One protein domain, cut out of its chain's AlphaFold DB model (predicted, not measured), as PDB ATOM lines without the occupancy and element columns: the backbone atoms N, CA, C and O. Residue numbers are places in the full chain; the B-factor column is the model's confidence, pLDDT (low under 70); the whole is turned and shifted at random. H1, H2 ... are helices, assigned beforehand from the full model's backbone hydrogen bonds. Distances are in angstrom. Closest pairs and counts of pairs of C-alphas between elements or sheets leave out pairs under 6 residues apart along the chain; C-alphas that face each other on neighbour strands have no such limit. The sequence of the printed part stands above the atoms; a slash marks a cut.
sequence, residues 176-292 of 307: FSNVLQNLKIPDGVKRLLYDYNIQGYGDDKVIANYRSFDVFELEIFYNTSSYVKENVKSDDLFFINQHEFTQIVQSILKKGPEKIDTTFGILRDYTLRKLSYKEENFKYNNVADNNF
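AT A GLANCE: This is residues 176 to 292 of the 307 residues of an uncharacterized protein of Bacillus horikoshii (UniProt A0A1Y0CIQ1). Four shorter helices, H1 to H4, and the first part of long H5 make a small body with H4 near its middle; H5 crosses H4 and runs out as an arm, whose residues 283 to 292 stick out. The printed part has 117 residues with five named helices and no named strand: all helix. It is only just compact, close to loose, radius of gyration of the C-alphas 16.0 A, spanning 56 by 29 by 21 A.

IN THESE COORDINATES: H1, residues 176 to 182, begins at C-alpha 176 (131.177, 144.588, 146.766). H2 is 187 to 195, H3 215 to 224, H4 242 to 255, 20.0 A long. H5, 263 to 291, 42.2 A, ends at C-alpha 291 (101.478, 151.422, 191.771).

HOW THE PARTS SIT: H1 and H2 form a hairpin, closest C-alphas Leu 180 and Lys 190, 6.2 A. H2 touches H4, closest C-alphas Val 189 and Thr 246, 5.4 A. H5 touches H4 with residues 266 to 271 alone, a steep tilt of 65 degrees, closest C-alphas Ile 248 and Tyr 270, 6.4 A. H5 touches H3 with residues 263 to 267 alone, closest C-alphas Glu 217 and Phe 264, 5.6 A. Every O i to N i+4 pair is within hydrogen-bond range in H1 to H5.

THE WHOLE: The printed part has no cut. The links H2 to H3 and H3 to H4 are long. pLDDT is under 70 in 33 residues, among them 196 to 212.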
ATOM      1  N   PHE A 176     132.028 144.646 145.572       56.66
ATOM      2  CA  PHE A 176     131.177 144.588 146.766       56.66
ATOM      3  C   PHE A 176     130.804 145.980 147.283       56.66
ATOM      4  O   PHE A 176     129.652 146.213 147.645       56.66
ATOM      5  N   SER A 177     131.739 146.936 147.244       60.16
ATOM      6  CA  SER A 177     131.446 148.333 147.580       60.16
ATOM      7  C   SER A 177     130.365 148.915 146.671       60.16
ATOM      8  O   SER A 177     129.458 149.584 147.159       60.16
ATOM      9  N   ASN A 178     130.405 148.602 145.374       62.84
ATOM     10  CA  ASN A 178     129.407 149.073 144.415       62.84
ATOM     11  C   ASN A 178     128.034 148.430 144.662       62.84
ATOM     12  O   ASN A 178     127.018 149.121 144.626       62.84
ATOM     13  N   VAL A 179     127.988 147.128 144.963       66.06
ATOM     14  CA  VAL A 179     126.734 146.441 145.312       66.06
ATOM     15  C   VAL A 179     126.134 147.031 146.588       66.06
ATOM     16  O   VAL A 179     124.973 147.426 146.570       66.06
ATOM     17  N   LEU A 180     126.917 147.175 147.665       71.06
ATOM     18  CA  LEU A 180     126.439 147.738 148.933       71.06
ATOM     19  C   LEU A 180     125.943 149.182 148.802       71.06
ATOM     20  O   LEU A 180     124.949 149.553 149.432       71.06
ATOM     21  N   GLN A 181     126.622 150.001 147.996       73.69
ATOM     22  CA  GLN A 181     126.209 151.382 147.748       73.69
ATOM     23  C   GLN A 181     124.832 151.450 147.078       73.69
ATOM     24  O   GLN A 181     124.025 152.301 147.459       73.69
ATOM     25  N   ASN A 182     124.536 150.510 146.176       77.69
ATOM     26  CA  ASN A 182     123.287 150.456 145.417       77.69
ATOM     27  C   ASN A 182     122.086 149.891 146.196       77.69
ATOM     28  O   ASN A 182     120.954 150.047 145.740       77.69
ATOM     29  N   LEU A 183     122.299 149.272 147.362       81.06
ATOM     30  CA  LEU A 183     121.207 148.745 148.183       81.06
ATOM     31  C   LEU A 183     120.376 149.875 148.798       81.06
ATOM     32  O   LEU A 183     120.906 150.816 149.400       81.06
ATOM     33  N   LYS A 184     119.054 149.741 148.731       88.25
ATOM     34  CA  LYS A 184     118.082 150.623 149.387       88.25
ATOM     35  C   LYS A 184     117.853 150.174 150.825       88.25
ATOM     36  O   LYS A 184     116.785 149.687 151.181       88.25
ATOM     37  N   ILE A 185     118.899 150.286 151.637       87.06
ATOM     38  CA  ILE A 185     118.897 149.919 153.057       87.06
ATOM     39  C   ILE A 185     119.596 151.003 153.885       87.06
ATOM     40  O   ILE A 185     120.360 151.794 153.328       87.06
ATOM     41  N   PRO A 186     119.398 151.024 155.214       90.94
ATOM     42  CA  PRO A 186     120.032 151.994 156.100       90.94
ATOM     43  C   PRO A 186     121.558 152.005 155.996       90.94
ATOM     44  O   PRO A 186     122.182 150.943 156.019       90.94
ATOM     45  N   ASP A 187     122.175 153.188 156.024       87.06
ATOM     46  CA  ASP A 187     123.643 153.318 156.014       87.06
ATOM     47  C   ASP A 187     124.307 152.600 157.195       87.06
ATOM     48  O   ASP A 187     125.370 151.996 157.051       87.06
ATOM     49  N   GLY A 188     123.644 152.588 158.356       85.50
ATOM     50  CA  GLY A 188     124.086 151.810 159.514       85.50
ATOM     51  C   GLY A 188     124.172 150.311 159.219       85.50
ATOM     52  O   GLY A 188     125.112 149.653 159.656       85.50
ATOM     53  N   VAL A 189     123.244 149.777 158.421       86.44
ATOM     54  CA  VAL A 189     123.280 148.379 157.979       86.44
ATOM     55  C   VAL A 189     124.359 148.173 156.922       86.44
ATOM     56  O   VAL A 189     125.125 147.225 157.050       86.44
ATOM     57  N   LYS A 190     124.496 149.068 155.934       85.50
ATOM     58  CA  LYS A 190     125.578 148.989 154.929       85.50
ATOM     59  C   LYS A 190     126.953 148.912 155.589       85.50
ATOM     60  O   LYS A 190     127.766 148.068 155.222       85.50
ATOM     61  N   ARG A 191     127.178 149.747 156.609       83.94
ATOM     62  CA  ARG A 191     128.407 149.739 157.405       83.94
ATOM     63  C   ARG A 191     128.613 148.411 158.127       83.94
ATOM     64  O   ARG A 191     129.707 147.873 158.069       83.94
ATOM     65  N   LEU A 192     127.570 147.846 158.739       81.88
ATOM     66  CA  LEU A 192     127.658 146.521 159.363       81.88
ATOM     67  C   LEU A 192     127.996 145.425 158.346       81.88
ATOM     68  O   LEU A 192     128.850 144.597 158.621       81.88
ATOM     69  N   LEU A 193     127.362 145.418 157.171       80.06
ATOM     70  CA  LEU A 193     127.645 144.420 156.133       80.06
ATOM     71  C   LEU A 193     129.088 144.518 155.620       80.06
ATOM     72  O   LEU A 193     129.713 143.490 155.358       80.06
ATOM     73  N   TYR A 194     129.613 145.741 155.518       76.94
ATOM     74  CA  TYR A 194     131.010 146.006 155.186       76.94
ATOM     75  C   TYR A 194     131.959 145.521 156.290       76.94
ATOM     76  O   TYR A 194     132.855 144.725 156.021       76.94
ATOM     77  N   ASP A 195     131.716 145.927 157.542       75.31
ATOM     78  CA  ASP A 195     132.542 145.578 158.706       75.31
ATOM     79  C   ASP A 195     132.594 144.055 158.949       75.31
ATOM     80  O   ASP A 195     133.594 143.535 159.443       75.31
ATOM     81  N   TYR A 196     131.517 143.339 158.606       69.56
ATOM     82  CA  TYR A 196     131.377 141.890 158.784       69.56
ATOM     83  C   TYR A 196     131.770 141.071 157.544       69.56
ATOM     84  O   TYR A 196     131.699 139.845 157.591       69.56
ATOM     85  N   ASN A 197     132.182 141.718 156.448       65.88
ATOM     86  CA  ASN A 197     132.634 141.074 155.211       65.88
ATOM     87  C   ASN A 197     131.716 139.935 154.715       65.88
ATOM     88  O   ASN A 197     132.165 138.825 154.414       65.88
ATOM     89  N   ILE A 198     130.412 140.205 154.626       60.56
ATOM     90  CA  ILE A 198     129.354 139.205 154.361       60.56
ATOM     91  C   ILE A 198     129.376 138.649 152.919       60.56
ATOM     92  O   ILE A 198     128.427 138.031 152.468       60.56
ATOM     93  N   GLN A 199     130.470 138.802 152.173       51.94
ATOM     94  CA  GLN A 199     130.699 138.065 150.923       51.94
ATOM     95  C   GLN A 199     132.080 137.405 150.814       51.94
ATOM     96  O   GLN A 199     132.458 136.952 149.737       51.94
ATOM     97  N   GLY A 200     132.811 137.255 151.924       48.38
ATOM     98  CA  GLY A 200     133.962 136.351 151.975       48.38
ATOM     99  C   GLY A 200     135.116 136.734 151.049       48.38
ATOM    100  O   GLY A 200     135.608 135.889 150.305       48.38
ATOM    101  N   TYR A 201     135.590 137.976 151.124       43.53
ATOM    102  CA  TYR A 201     136.899 138.339 150.575       43.53
ATOM    103  C   TYR A 201     137.647 139.218 151.575       43.53
ATOM    104  O   TYR A 201     137.434 140.424 151.645       43.53
ATOM    105  N   GLY A 202     138.446 138.591 152.436       33.59
ATOM    106  CA  GLY A 202     139.239 139.246 153.478       33.59
ATOM    107  C   GLY A 202     139.455 138.313 154.667       33.59
ATOM    108  O   GLY A 202     138.488 137.799 155.226       33.59
ATOM    109  N   ASP A 203     140.723 138.084 154.988       34.84
ATOM    110  CA  ASP A 203     141.243 137.043 155.872       34.84
ATOM    111  C   ASP A 203     140.565 136.932 157.258       34.84
ATOM    112  O   ASP A 203     140.242 137.914 157.930       34.84
ATOM    113  N   ASP A 204     140.390 135.679 157.685       38.88
ATOM    114  CA  ASP A 204     140.427 135.183 159.069       38.88
ATOM    115  C   ASP A 204     139.461 135.730 160.136       38.88
ATOM    116  O   ASP A 204     139.636 135.462 161.327       38.88
ATOM    117  N   LYS A 205     138.361 136.391 159.762       41.50
ATOM    118  CA  LYS A 205     137.238 136.643 160.693       41.50
ATOM    119  C   LYS A 205     135.934 136.025 160.203       41.50
ATOM    120  O   LYS A 205     134.938 136.701 159.972       41.50
ATOM    121  N   VAL A 206     135.950 134.703 160.067       38.81
ATOM    122  CA  VAL A 206     134.754 133.901 159.790       38.81
ATOM    123  C   VAL A 206     133.859 133.909 161.028       38.81
ATOM    124  O   VAL A 206     134.150 133.247 162.022       38.81
ATOM    125  N   ILE A 207     132.754 134.650 160.979       42.94
ATOM    126  CA  ILE A 207     131.683 134.480 161.962       42.94
ATOM    127  C   ILE A 207     130.894 133.220 161.602       42.94
ATOM    128  O   ILE A 207     130.504 133.012 160.449       42.94
ATOM    129  N   ALA A 208     130.675 132.357 162.595       38.47
ATOM    130  CA  ALA A 208     129.839 131.172 162.459       38.47
ATOM    131  C   ALA A 208     128.419 131.570 161.997       38.47
ATOM    132  O   ALA A 208     127.836 132.499 162.546       38.47
ATOM    133  N   ASN A 209     127.873 130.856 161.002       44.03
ATOM    134  CA  ASN A 209     126.548 131.022 160.360       44.03
ATOM    135  C   ASN A 209     126.389 131.977 159.152       44.03
ATOM    136  O   ASN A 209     125.267 132.172 158.693       44.03
ATOM    137  N   TYR A 210     127.464 132.468 158.524       51.47
ATOM    138  CA  TYR A 210     127.365 133.331 157.323       51.47
ATOM    139  C   TYR A 210     126.707 132.683 156.078       51.47
ATOM    140  O   TYR A 210     126.052 133.388 155.315       51.47
ATOM    141  N   ARG A 211     126.817 131.361 155.858       51.62
ATOM    142  CA  ARG A 211     126.428 130.725 154.574       51.62
ATOM    143  C   ARG A 211     124.954 130.899 154.148       51.62
ATOM    144  O   ARG A 211     124.638 130.562 153.014       51.62
ATOM    145  N   SER A 212     124.075 131.401 155.017       56.16
ATOM    146  CA  SER A 212     122.643 131.618 154.741       56.16
ATOM    147  C   SER A 212     122.194 133.090 154.777       56.16
ATOM    148  O   SER A 212     121.002 133.352 154.605       56.16
ATOM    149  N   PHE A 213     123.107 134.052 155.001       71.19
ATOM    150  CA  PHE A 213     122.748 135.471 155.115       71.19
ATOM    151  C   PHE A 213     122.759 136.191 153.752       71.19
ATOM    152  O   PHE A 213     123.811 136.585 153.252       71.19
ATOM    153  N   ASP A 214     121.582 136.366 153.153       75.88
ATOM    154  CA  ASP A 214     121.353 136.996 151.854       75.88
ATOM    155  C   ASP A 214     121.024 138.491 152.013       75.88
ATOM    156  O   ASP A 214     120.007 138.899 152.584       75.88
ATOM    157  N   VAL A 215     121.903 139.327 151.466       75.50
ATOM    158  CA  VAL A 215     121.811 140.788 151.513       75.50
ATOM    159  C   VAL A 215     120.617 141.327 150.706       75.50
ATOM    160  O   VAL A 215     120.050 142.359 151.068       75.50
ATOM    161  N   PHE A 216     120.183 140.624 149.659       77.81
ATOM    162  CA  PHE A 216     119.007 141.010 148.881       77.81
ATOM    163  C   PHE A 216     117.713 140.677 149.620       77.81
ATOM    164  O   PHE A 216     116.780 141.477 149.611       77.81
ATOM    165  N   GLU A 217     117.654 139.547 150.331       78.06
ATOM    166  CA  GLU A 217     116.522 139.265 151.225       78.06
ATOM    167  C   GLU A 217     116.415 140.303 152.350       78.06
ATOM    168  O   GLU A 217     115.304 140.664 152.746       78.06
ATOM    169  N   LEU A 218     117.550 140.819 152.836       85.12
ATOM    170  CA  LEU A 218     117.572 141.924 153.792       85.12
ATOM    171  C   LEU A 218     116.968 143.195 153.197       85.12
ATOM    172  O   LEU A 218     116.120 143.817 153.840       85.12
ATOM    173  N   GLU A 219     117.386 143.585 151.991       83.69
ATOM    174  CA  GLU A 219     116.836 144.754 151.297       83.69
ATOM    175  C   GLU A 219     115.333 144.602 151.056       83.69
ATOM    176  O   GLU A 219     114.563 145.524 151.334       83.69
ATOM    177  N   ILE A 220     114.894 143.427 150.603       81.12
ATOM    178  CA  ILE A 220     113.473 143.127 150.414       81.12
ATOM    179  C   ILE A 220     112.735 143.260 151.743       81.12
ATOM    180  O   ILE A 220     111.713 143.944 151.798       81.12
ATOM    181  N   PHE A 221     113.234 142.658 152.825       86.56
ATOM    182  CA  PHE A 221     112.588 142.757 154.132       86.56
ATOM    183  C   PHE A 221     112.490 144.211 154.600       86.56
ATOM    184  O   PHE A 221     111.412 144.637 155.003       86.56
ATOM    185  N   TYR A 222     113.570 144.989 154.511       89.25
ATOM    186  CA  TYR A 222     113.569 146.395 154.921       89.25
ATOM    187  C   TYR A 222     112.514 147.214 154.165       89.25
ATOM    188  O   TYR A 222     111.757 147.959 154.782       89.25
ATOM    189  N   ASN A 223     112.422 147.027 152.845       84.38
ATOM    190  CA  ASN A 223     111.551 147.828 151.987       84.38
ATOM    191  C   ASN A 223     110.093 147.345 151.932       84.38
ATOM    192  O   ASN A 223     109.216 148.111 151.540       84.38
ATOM    193  N   THR A 224     109.816 146.084 152.279       80.00
ATOM    194  CA  THR A 224     108.472 145.482 152.129       80.00
ATOM    195  C   THR A 224     107.813 145.080 153.444       80.00
ATOM    196  O   THR A 224     106.614 144.792 153.469       80.00
ATOM    197  N   SER A 225     108.560 145.041 154.549       82.00
ATOM    198  CA  SER A 225     108.025 144.654 155.851       82.00
ATOM    199  C   SER A 225     107.007 145.670 156.355       82.00
ATOM    200  O   SER A 225     107.285 146.861 156.457       82.00
ATOM    201  N   SER A 226     105.842 145.183 156.786       84.62
ATOM    202  CA  SER A 226     104.832 146.009 157.457       84.62
ATOM    203  C   SER A 226     105.275 146.515 158.834       84.62
ATOM    204  O   SER A 226     104.587 147.345 159.421       84.62
ATOM    205  N   TYR A 227     106.381 145.991 159.369       85.56
ATOM    206  CA  TYR A 227     106.868 146.277 160.718       85.56
ATOM    207  C   TYR A 227     107.956 147.355 160.747       85.56
ATOM    208  O   TYR A 227     108.204 147.925 161.804       85.56
ATOM    209  N   VAL A 228     108.617 147.633 159.618       87.62
ATOM    210  CA  VAL A 228     109.728 148.593 159.539       87.62
ATOM    211  C   VAL A 228     109.220 149.911 158.972       87.62
ATOM    212  O   VAL A 228     108.585 149.929 157.920       87.62
ATOM    213  N   LYS A 229     109.496 151.024 159.656       87.56
ATOM    214  CA  LYS A 229     109.176 152.371 159.162       87.56
ATOM    215  C   LYS A 229     110.306 153.343 159.467       87.56
ATOM    216  O   LYS A 229     110.849 153.344 160.563       87.56
ATOM    217  N   GLU A 230     110.631 154.212 158.517       80.12
ATOM    218  CA  GLU A 230     111.740 155.163 158.678       80.12
ATOM    219  C   GLU A 230     111.424 156.259 159.705       80.12
ATOM    220  O   GLU A 230     112.241 156.560 160.569       80.12
ATOM    221  N   ASN A 231     110.201 156.793 159.670       81.25
ATOM    222  CA  ASN A 231     109.811 157.988 160.424       81.25
ATOM    223  C   ASN A 231     108.965 157.674 161.668       81.25
ATOM    224  O   ASN A 231     107.982 158.361 161.940       81.25
ATOM    225  N   VAL A 232     109.318 156.622 162.410       86.94
ATOM    226  CA  VAL A 232     108.663 156.279 163.685       86.94
ATOM    227  C   VAL A 232     109.615 156.483 164.855       86.94
ATOM    228  O   VAL A 232     110.820 156.239 164.763       86.94
ATOM    229  N   LYS A 233     109.072 156.965 165.973       84.75
ATOM    230  CA  LYS A 233     109.838 157.132 167.207       84.75
ATOM    231  C   LYS A 233     110.148 155.766 167.828       84.75
ATOM    232  O   LYS A 233     109.497 154.769 167.530       84.75
ATOM    233  N   SER A 234     111.172 155.705 168.679       80.19
ATOM    234  CA  SER A 234     111.607 154.436 169.289       80.19
ATOM    235  C   SER A 234     110.593 153.846 170.274       80.19
ATOM    236  O   SER A 234     110.609 152.640 170.506       80.19
ATOM    237  N   ASP A 235     109.726 154.682 170.842       79.19
ATOM    238  CA  ASP A 235     108.646 154.317 171.762       79.19
ATOM    239  C   ASP A 235     107.392 153.781 171.049       79.19
ATOM    240  O   ASP A 235     106.473 153.308 171.715       79.19
ATOM    241  N   ASP A 236     107.356 153.791 169.710       85.50
ATOM    242  CA  ASP A 236     106.279 153.157 168.950       85.50
ATOM    243  C   ASP A 236     106.290 151.636 169.181       85.50
ATOM    244  O   ASP A 236     107.308 150.960 168.988       85.50
ATOM    245  N   LEU A 237     105.150 151.108 169.625       84.44
ATOM    246  CA  LEU A 237     104.983 149.705 170.007       84.44
ATOM    247  C   LEU A 237     104.769 148.777 168.810       84.44
ATOM    248  O   LEU A 237     105.024 147.582 168.922       84.44
ATOM    249  N   PHE A 238     104.303 149.306 167.679       82.75
ATOM    250  CA  PHE A 238     103.874 148.507 166.529       82.75
ATOM    251  C   PHE A 238     104.918 148.463 165.419       82.75
ATOM    252  O   PHE A 238     104.900 147.552 164.585       82.75
ATOM    253  N   PHE A 239     105.827 149.436 165.408       89.19
ATOM    254  CA  PHE A 239     106.850 149.563 164.384       89.19
ATOM    255  C   PHE A 239     108.257 149.568 164.981       89.19
ATOM    256  O   PHE A 239     108.501 149.974 166.120       89.19
ATOM    257  N   ILE A 240     109.207 149.111 164.171       89.50
ATOM    258  CA  ILE A 240     110.630 149.305 164.410       89.50
ATOM    259  C   ILE A 240     111.146 150.411 163.499       89.50
ATOM    260  O   ILE A 240     110.845 150.447 162.301       89.50
ATOM    261  N   ASN A 241     111.925 151.317 164.080       91.06
ATOM    262  CA  ASN A 241     112.583 152.369 163.315       91.06
ATOM    263  C   ASN A 241     113.892 151.875 162.681       91.06
ATOM    264  O   ASN A 241     114.370 150.766 162.933       91.06
ATOM    265  N   GLN A 242     114.511 152.733 161.873       89.50
ATOM    266  CA  GLN A 242     115.775 152.450 161.194       89.50
ATOM    267  C   GLN A 242     116.917 152.065 162.155       89.50
ATOM    268  O   GLN A 242     117.729 151.181 161.855       89.50
ATOM    269  N   HIS A 243     116.989 152.715 163.319       90.19
ATOM    270  CA  HIS A 243     118.014 152.438 164.322       90.19
ATOM    271  C   HIS A 243     117.823 151.045 164.935       90.19
ATOM    272  O   HIS A 243     118.765 150.260 165.020       90.19
ATOM    273  N   GLU A 244     116.592 150.701 165.299       91.06
ATOM    274  CA  GLU A 244     116.231 149.400 165.859       91.06
ATOM    275  C   GLU A 244     116.403 148.274 164.844       91.06
ATOM    276  O   GLU A 244     116.914 147.208 165.187       91.06
ATOM    277  N   PHE A 245     116.061 148.526 163.580       93.00
ATOM    278  CA  PHE A 245     116.339 147.598 162.493       93.00
ATOM    279  C   PHE A 245     117.846 147.333 162.350       93.00
ATOM    280  O   PHE A 245     118.274 146.184 162.263       93.00
ATOM    281  N   THR A 246     118.674 148.378 162.434       92.00
ATOM    282  CA  THR A 246     120.140 148.238 162.420       92.00
ATOM    283  C   THR A 246     120.642 147.392 163.600       92.00
ATOM    284  O   THR A 246     121.491 146.519 163.415       92.00
ATOM    285  N   GLN A 247     120.089 147.583 164.804       91.06
ATOM    286  CA  GLN A 247     120.416 146.762 165.980       91.06
ATOM    287  C   GLN A 247     119.996 145.294 165.816       91.06
ATOM    288  O   GLN A 247     120.700 144.392 166.284       91.06
ATOM    289  N   ILE A 248     118.858 145.041 165.162       90.19
ATOM    290  CA  ILE A 248     118.395 143.689 164.835       90.19
ATOM    291  C   ILE A 248     119.398 143.010 163.908       90.19
ATOM    292  O   ILE A 248     119.882 141.931 164.247       90.19
ATOM    293  N   VAL A 249     119.776 143.661 162.803       88.69
ATOM    294  CA  VAL A 249     120.782 143.123 161.877       88.69
ATOM    295  C   VAL A 249     122.085 142.848 162.623       88.69
ATOM    296  O   VAL A 249     122.589 141.732 162.575       88.69
ATOM    297  N   GLN A 250     122.580 143.799 163.417       87.44
ATOM    298  CA  GLN A 250     123.784 143.599 164.226       87.44
ATOM    299  C   GLN A 250     123.678 142.388 165.166       87.44
ATOM    300  O   GLN A 250     124.645 141.649 165.345       87.44
ATOM    301  N   SER A 251     122.515 142.177 165.784       85.31
ATOM    302  CA  SER A 251     122.283 141.050 166.692       85.31
ATOM    303  C   SER A 251     122.290 139.715 165.953       85.31
ATOM    304  O   SER A 251     122.847 138.747 166.471       85.31
ATOM    305  N   ILE A 252     121.718 139.674 164.748       84.44
ATOM    306  CA  ILE A 252     121.747 138.493 163.880       84.44
ATOM    307  C   ILE A 252     123.186 138.178 163.482       84.44
ATOM    308  O   ILE A 252     123.627 137.048 163.662       84.44
ATOM    309  N   LEU A 253     123.943 139.183 163.036       78.88
ATOM    310  CA  LEU A 253     125.333 139.003 162.622       78.88
ATOM    311  C   LEU A 253     126.254 138.570 163.765       78.88
ATOM    312  O   LEU A 253     127.221 137.859 163.530       78.88
ATOM    313  N   LYS A 254     125.970 138.978 165.008       79.31
ATOM    314  CA  LYS A 254     126.766 138.588 166.182       79.31
ATOM    315  C   LYS A 254     126.407 137.218 166.747       79.31
ATOM    316  O   LYS A 254     127.293 136.534 167.247       79.31
ATOM    317  N   LYS A 255     125.116 136.876 166.787       73.62
ATOM    318  CA  LYS A 255     124.623 135.706 167.535       73.62
ATOM    319  C   LYS A 255     124.220 134.538 166.637       73.62
ATOM    320  O   LYS A 255     124.318 133.406 167.089       73.62
ATOM    321  N   GLY A 256     123.818 134.807 165.393       64.19
ATOM    322  CA  GLY A 256     123.292 133.815 164.455       64.19
ATOM    323  C   GLY A 256     121.981 133.161 164.932       64.19
ATOM    324  O   GLY A 256     121.727 133.054 166.131       64.19
ATOM    325  N   PRO A 257     121.093 132.723 164.028       62.22
ATOM    326  CA  PRO A 257     119.917 131.944 164.416       62.22
ATOM    327  C   PRO A 257     120.287 130.497 164.783       62.22
ATOM    328  O   PRO A 257     121.261 129.944 164.278       62.22
ATOM    329  N   GLU A 258     119.442 129.847 165.591       54.66
ATOM    330  CA  GLU A 258     119.583 128.419 165.917       54.66
ATOM    331  C   GLU A 258     118.851 127.485 164.926       54.66
ATOM    332  O   GLU A 258     119.259 126.336 164.774       54.66
ATOM    333  N   LYS A 259     117.744 127.923 164.288       57.44
ATOM    334  CA  LYS A 259     116.812 127.033 163.541       57.44
ATOM    335  C   LYS A 259     116.007 127.674 162.384       57.44
ATOM    336  O   LYS A 259     114.922 127.181 162.071       57.44
ATOM    337  N   ILE A 260     116.468 128.766 161.768       55.81
ATOM    338  CA  ILE A 260     115.761 129.394 160.630       55.81
ATOM    339  C   ILE A 260     116.689 129.443 159.412       55.81
ATOM    340  O   ILE A 260     117.799 129.953 159.523       55.81
ATOM    341  N   ASP A 261     116.208 128.926 158.276       63.16
ATOM    342  CA  ASP A 261     117.024 128.644 157.085       63.16
ATOM    343  C   ASP A 261     117.166 129.842 156.116       63.16
ATOM    344  O   ASP A 261     118.069 129.830 155.284       63.16
ATOM    345  N   THR A 262     116.308 130.877 156.205       76.75
ATOM    346  CA  THR A 262     116.338 132.059 155.307       76.75
ATOM    347  C   THR A 262     116.522 133.381 156.051       76.75
ATOM    348  O   THR A 262     116.025 133.561 157.168       76.75
ATOM    349  N   THR A 263     117.180 134.349 155.408       79.25
ATOM    350  CA  THR A 263     117.472 135.677 155.979       79.25
ATOM    351  C   THR A 263     116.209 136.449 156.292       79.25
ATOM    352  O   THR A 263     116.077 137.008 157.382       79.25
ATOM    353  N   PHE A 264     115.232 136.394 155.392       81.88
ATOM    354  CA  PHE A 264     113.921 136.981 155.618       81.88
ATOM    355  C   PHE A 264     113.242 136.397 156.866       81.88
ATOM    356  O   PHE A 264     112.671 137.131 157.677       81.88
ATOM    357  N   GLY A 265     113.314 135.074 157.049       78.88
ATOM    358  CA  GLY A 265     112.742 134.400 158.212       78.88
ATOM    359  C   GLY A 265     113.406 134.833 159.519       78.88
ATOM    360  O   GLY A 265     112.714 135.108 160.500       78.88
ATOM    361  N   ILE A 266     114.737 134.941 159.516       83.50
ATOM    362  CA  ILE A 266     115.525 135.373 160.677       83.50
ATOM    363  C   ILE A 266     115.192 136.824 161.038       83.50
ATOM    364  O   ILE A 266     114.901 137.126 162.197       83.50
ATOM    365  N   LEU A 267     115.181 137.718 160.046       86.62
ATOM    366  CA  LEU A 267     114.836 139.129 160.226       86.62
ATOM    367  C   LEU A 267     113.421 139.290 160.781       86.62
ATOM    368  O   LEU A 267     113.208 140.081 161.703       86.62
ATOM    369  N   ARG A 268     112.465 138.502 160.276       85.69
ATOM    370  CA  ARG A 268     111.090 138.489 160.780       85.69
ATOM    371  C   ARG A 268     111.026 138.073 162.245       85.69
ATOM    372  O   ARG A 268     110.391 138.769 163.029       85.69
ATOM    373  N   ASP A 269     111.668 136.970 162.619       84.75
ATOM    374  CA  ASP A 269     111.643 136.464 163.997       84.75
ATOM    375  C   ASP A 269     112.252 137.474 164.982       84.75
ATOM    376  O   ASP A 269     111.618 137.844 165.970       84.75
ATOM    377  N   TYR A 270     113.432 138.021 164.674       88.88
ATOM    378  CA  TYR A 270     114.061 139.037 165.524       88.88
ATOM    379  C   TYR A 270     113.225 140.318 165.627       88.88
ATOM    380  O   TYR A 270     113.138 140.908 166.707       88.88
ATOM    381  N   THR A 271     112.585 140.732 164.532       88.31
ATOM    382  CA  THR A 271     111.684 141.893 164.525       88.31
ATOM    383  C   THR A 271     110.483 141.663 165.435       88.31
ATOM    384  O   THR A 271     110.187 142.508 166.278       88.31
ATOM    385  N   LEU A 272     109.828 140.503 165.331       85.75
ATOM    386  CA  LEU A 272     108.679 140.166 166.172       85.75
ATOM    387  C   LEU A 272     109.065 140.084 167.652       85.75
ATOM    388  O   LEU A 272     108.378 140.669 168.482       85.75
ATOM    389  N   ARG A 273     110.199 139.455 167.988       87.06
ATOM    390  CA  ARG A 273     110.700 139.410 169.374       87.06
ATOM    391  C   ARG A 273     110.965 140.805 169.937       87.06
ATOM    392  O   ARG A 273     110.645 141.068 171.094       87.06
ATOM    393  N   LYS A 274     111.536 141.709 169.132       89.25
ATOM    394  CA  LYS A 274     111.777 143.099 169.542       89.25
ATOM    395  C   LYS A 274     110.462 143.832 169.821       89.25
ATOM    396  O   LYS A 274     110.387 144.524 170.831       89.25
ATOM    397  N   LEU A 275     109.447 143.663 168.971       85.81
ATOM    398  CA  LEU A 275     108.117 144.250 169.177       85.81
ATOM    399  C   LEU A 275     107.438 143.686 170.433       85.81
ATOM    400  O   LEU A 275     106.991 144.462 171.272       85.81
ATOM    401  N   SER A 276     107.457 142.365 170.637       86.38
ATOM    402  CA  SER A 276     106.927 141.747 171.862       86.38
ATOM    403  C   SER A 276     107.607 142.293 173.121       86.38
ATOM    404  O   SER A 276     106.932 142.645 174.082       86.38
ATOM    405  N   TYR A 277     108.931 142.469 173.093       87.75
ATOM    406  CA  TYR A 277     109.668 143.068 174.208       87.75
ATOM    407  C   TYR A 277     109.272 144.532 174.470       87.75
ATOM    408  O   TYR A 277     109.231 144.968 175.622       87.75
ATOM    409  N   LYS A 278     108.961 145.317 173.428       86.25
ATOM    410  CA  LYS A 278     108.431 146.680 173.605       86.25
ATOM    411  C   LYS A 278     107.070 146.658 174.297       86.25
ATOM    412  O   LYS A 278     106.871 147.395 175.261       86.25
ATOM    413  N   GLU A 279     106.160 145.802 173.835       84.25
ATOM    414  CA  GLU A 279     104.826 145.662 174.425       84.25
ATOM    415  C   GLU A 279     104.885 145.230 175.897       84.25
ATOM    416  O   GLU A 279     104.155 145.766 176.730       84.25
ATOM    417  N   GLU A 280     105.760 144.281 176.234       84.00
ATOM    418  CA  GLU A 280     105.953 143.803 177.606       84.00
ATOM    419  C   GLU A 280     106.498 144.900 178.529       84.00
ATOM    420  O   GLU A 280     105.940 145.120 179.605       84.00
ATOM    421  N   ASN A 281     107.521 145.646 178.098       83.44
ATOM    422  CA  ASN A 281     108.062 146.753 178.895       83.44
ATOM    423  C   ASN A 281     107.060 147.892 179.073       83.44
ATOM    424  O   ASN A 281     106.982 148.480 180.148       83.44
ATOM    425  N   PHE A 282     106.273 148.197 178.040       83.19
ATOM    426  CA  PHE A 282     105.211 149.190 178.152       83.19
ATOM    427  C   PHE A 282     104.162 148.767 179.183       83.19
ATOM    428  O   PHE A 282     103.755 149.575 180.017       83.19
ATOM    429  N   LYS A 283     103.750 147.492 179.181       79.88
ATOM    430  CA  LYS A 283     102.837 146.954 180.202       79.88
ATOM    431  C   LYS A 283     103.449 147.034 181.600       79.88
ATOM    432  O   LYS A 283     102.774 147.487 182.517       79.88
ATOM    433  N   TYR A 284     104.714 146.646 181.757       78.44
ATOM    434  CA  TYR A 284     105.409 146.687 183.044       78.44
ATOM    435  C   TYR A 284     105.514 148.110 183.607       78.44
ATOM    436  O   TYR A 284     105.151 148.338 184.759       78.44
ATOM    437  N   ASN A 285     105.927 149.081 182.787       72.62
ATOM    438  CA  ASN A 285     106.065 150.474 183.214       72.62
ATOM    439  C   ASN A 285     104.710 151.103 183.567       72.62
ATOM    440  O   ASN A 285     104.605 151.762 184.592       72.62
ATOM    441  N   ASN A 286     103.644 150.813 182.811       71.75
ATOM    442  CA  ASN A 286     102.301 151.282 183.176       71.75
ATOM    443  C   ASN A 286     101.793 150.666 184.488       71.75
ATOM    444  O   ASN A 286     101.069 151.320 185.233       71.75
ATOM    445  N   VAL A 287     102.134 149.410 184.789       66.94
ATOM    446  CA  VAL A 287     101.783 148.798 186.081       66.94
ATOM    447  C   VAL A 287     102.602 149.423 187.217       66.94
ATOM    448  O   VAL A 287     102.057 149.669 188.289       66.94
ATOM    449  N   ALA A 288     103.882 149.723 186.988       61.06
ATOM    450  CA  ALA A 288     104.740 150.383 187.969       61.06
ATOM    451  C   ALA A 288     104.283 151.823 188.275       61.06
ATOM    452  O   ALA A 288     104.164 152.179 189.444       61.06
ATOM    453  N   ASP A 289     103.938 152.611 187.256       58.72
ATOM    454  CA  ASP A 289     103.473 153.996 187.421       58.72
ATOM    455  C   ASP A 289     102.102 154.076 188.121       58.72
ATOM    456  O   ASP A 289     101.863 154.965 188.944       58.72
ATOM    457  N   ASN A 290     101.219 153.098 187.877       57.00
ATOM    458  CA  ASN A 290      99.936 152.978 188.584       57.00
ATOM    459  C   ASN A 290     100.083 152.499 190.041       57.00
ATOM    460  O   ASN A 290      99.193 152.742 190.850       57.00
ATOM    461  N   ASN A 291     101.193 151.844 190.395       55.09
ATOM    462  CA  ASN A 291     101.478 151.422 191.771       55.09
ATOM    463  C   ASN A 291     102.240 152.483 192.587       55.09
ATOM    464  O   ASN A 291     102.325 152.355 193.804       55.09
ATOM    465  N   PHE A 292     102.785 153.524 191.947       49.75
ATOM    466  CA  PHE A 292     103.492 154.629 192.613       49.75
ATOM    467  C   PHE A 292     102.645 155.893 192.809       49.75
ATOM    468  O   PHE A 292     103.115 156.871 193.390       49.75
TER     469      PHE A 292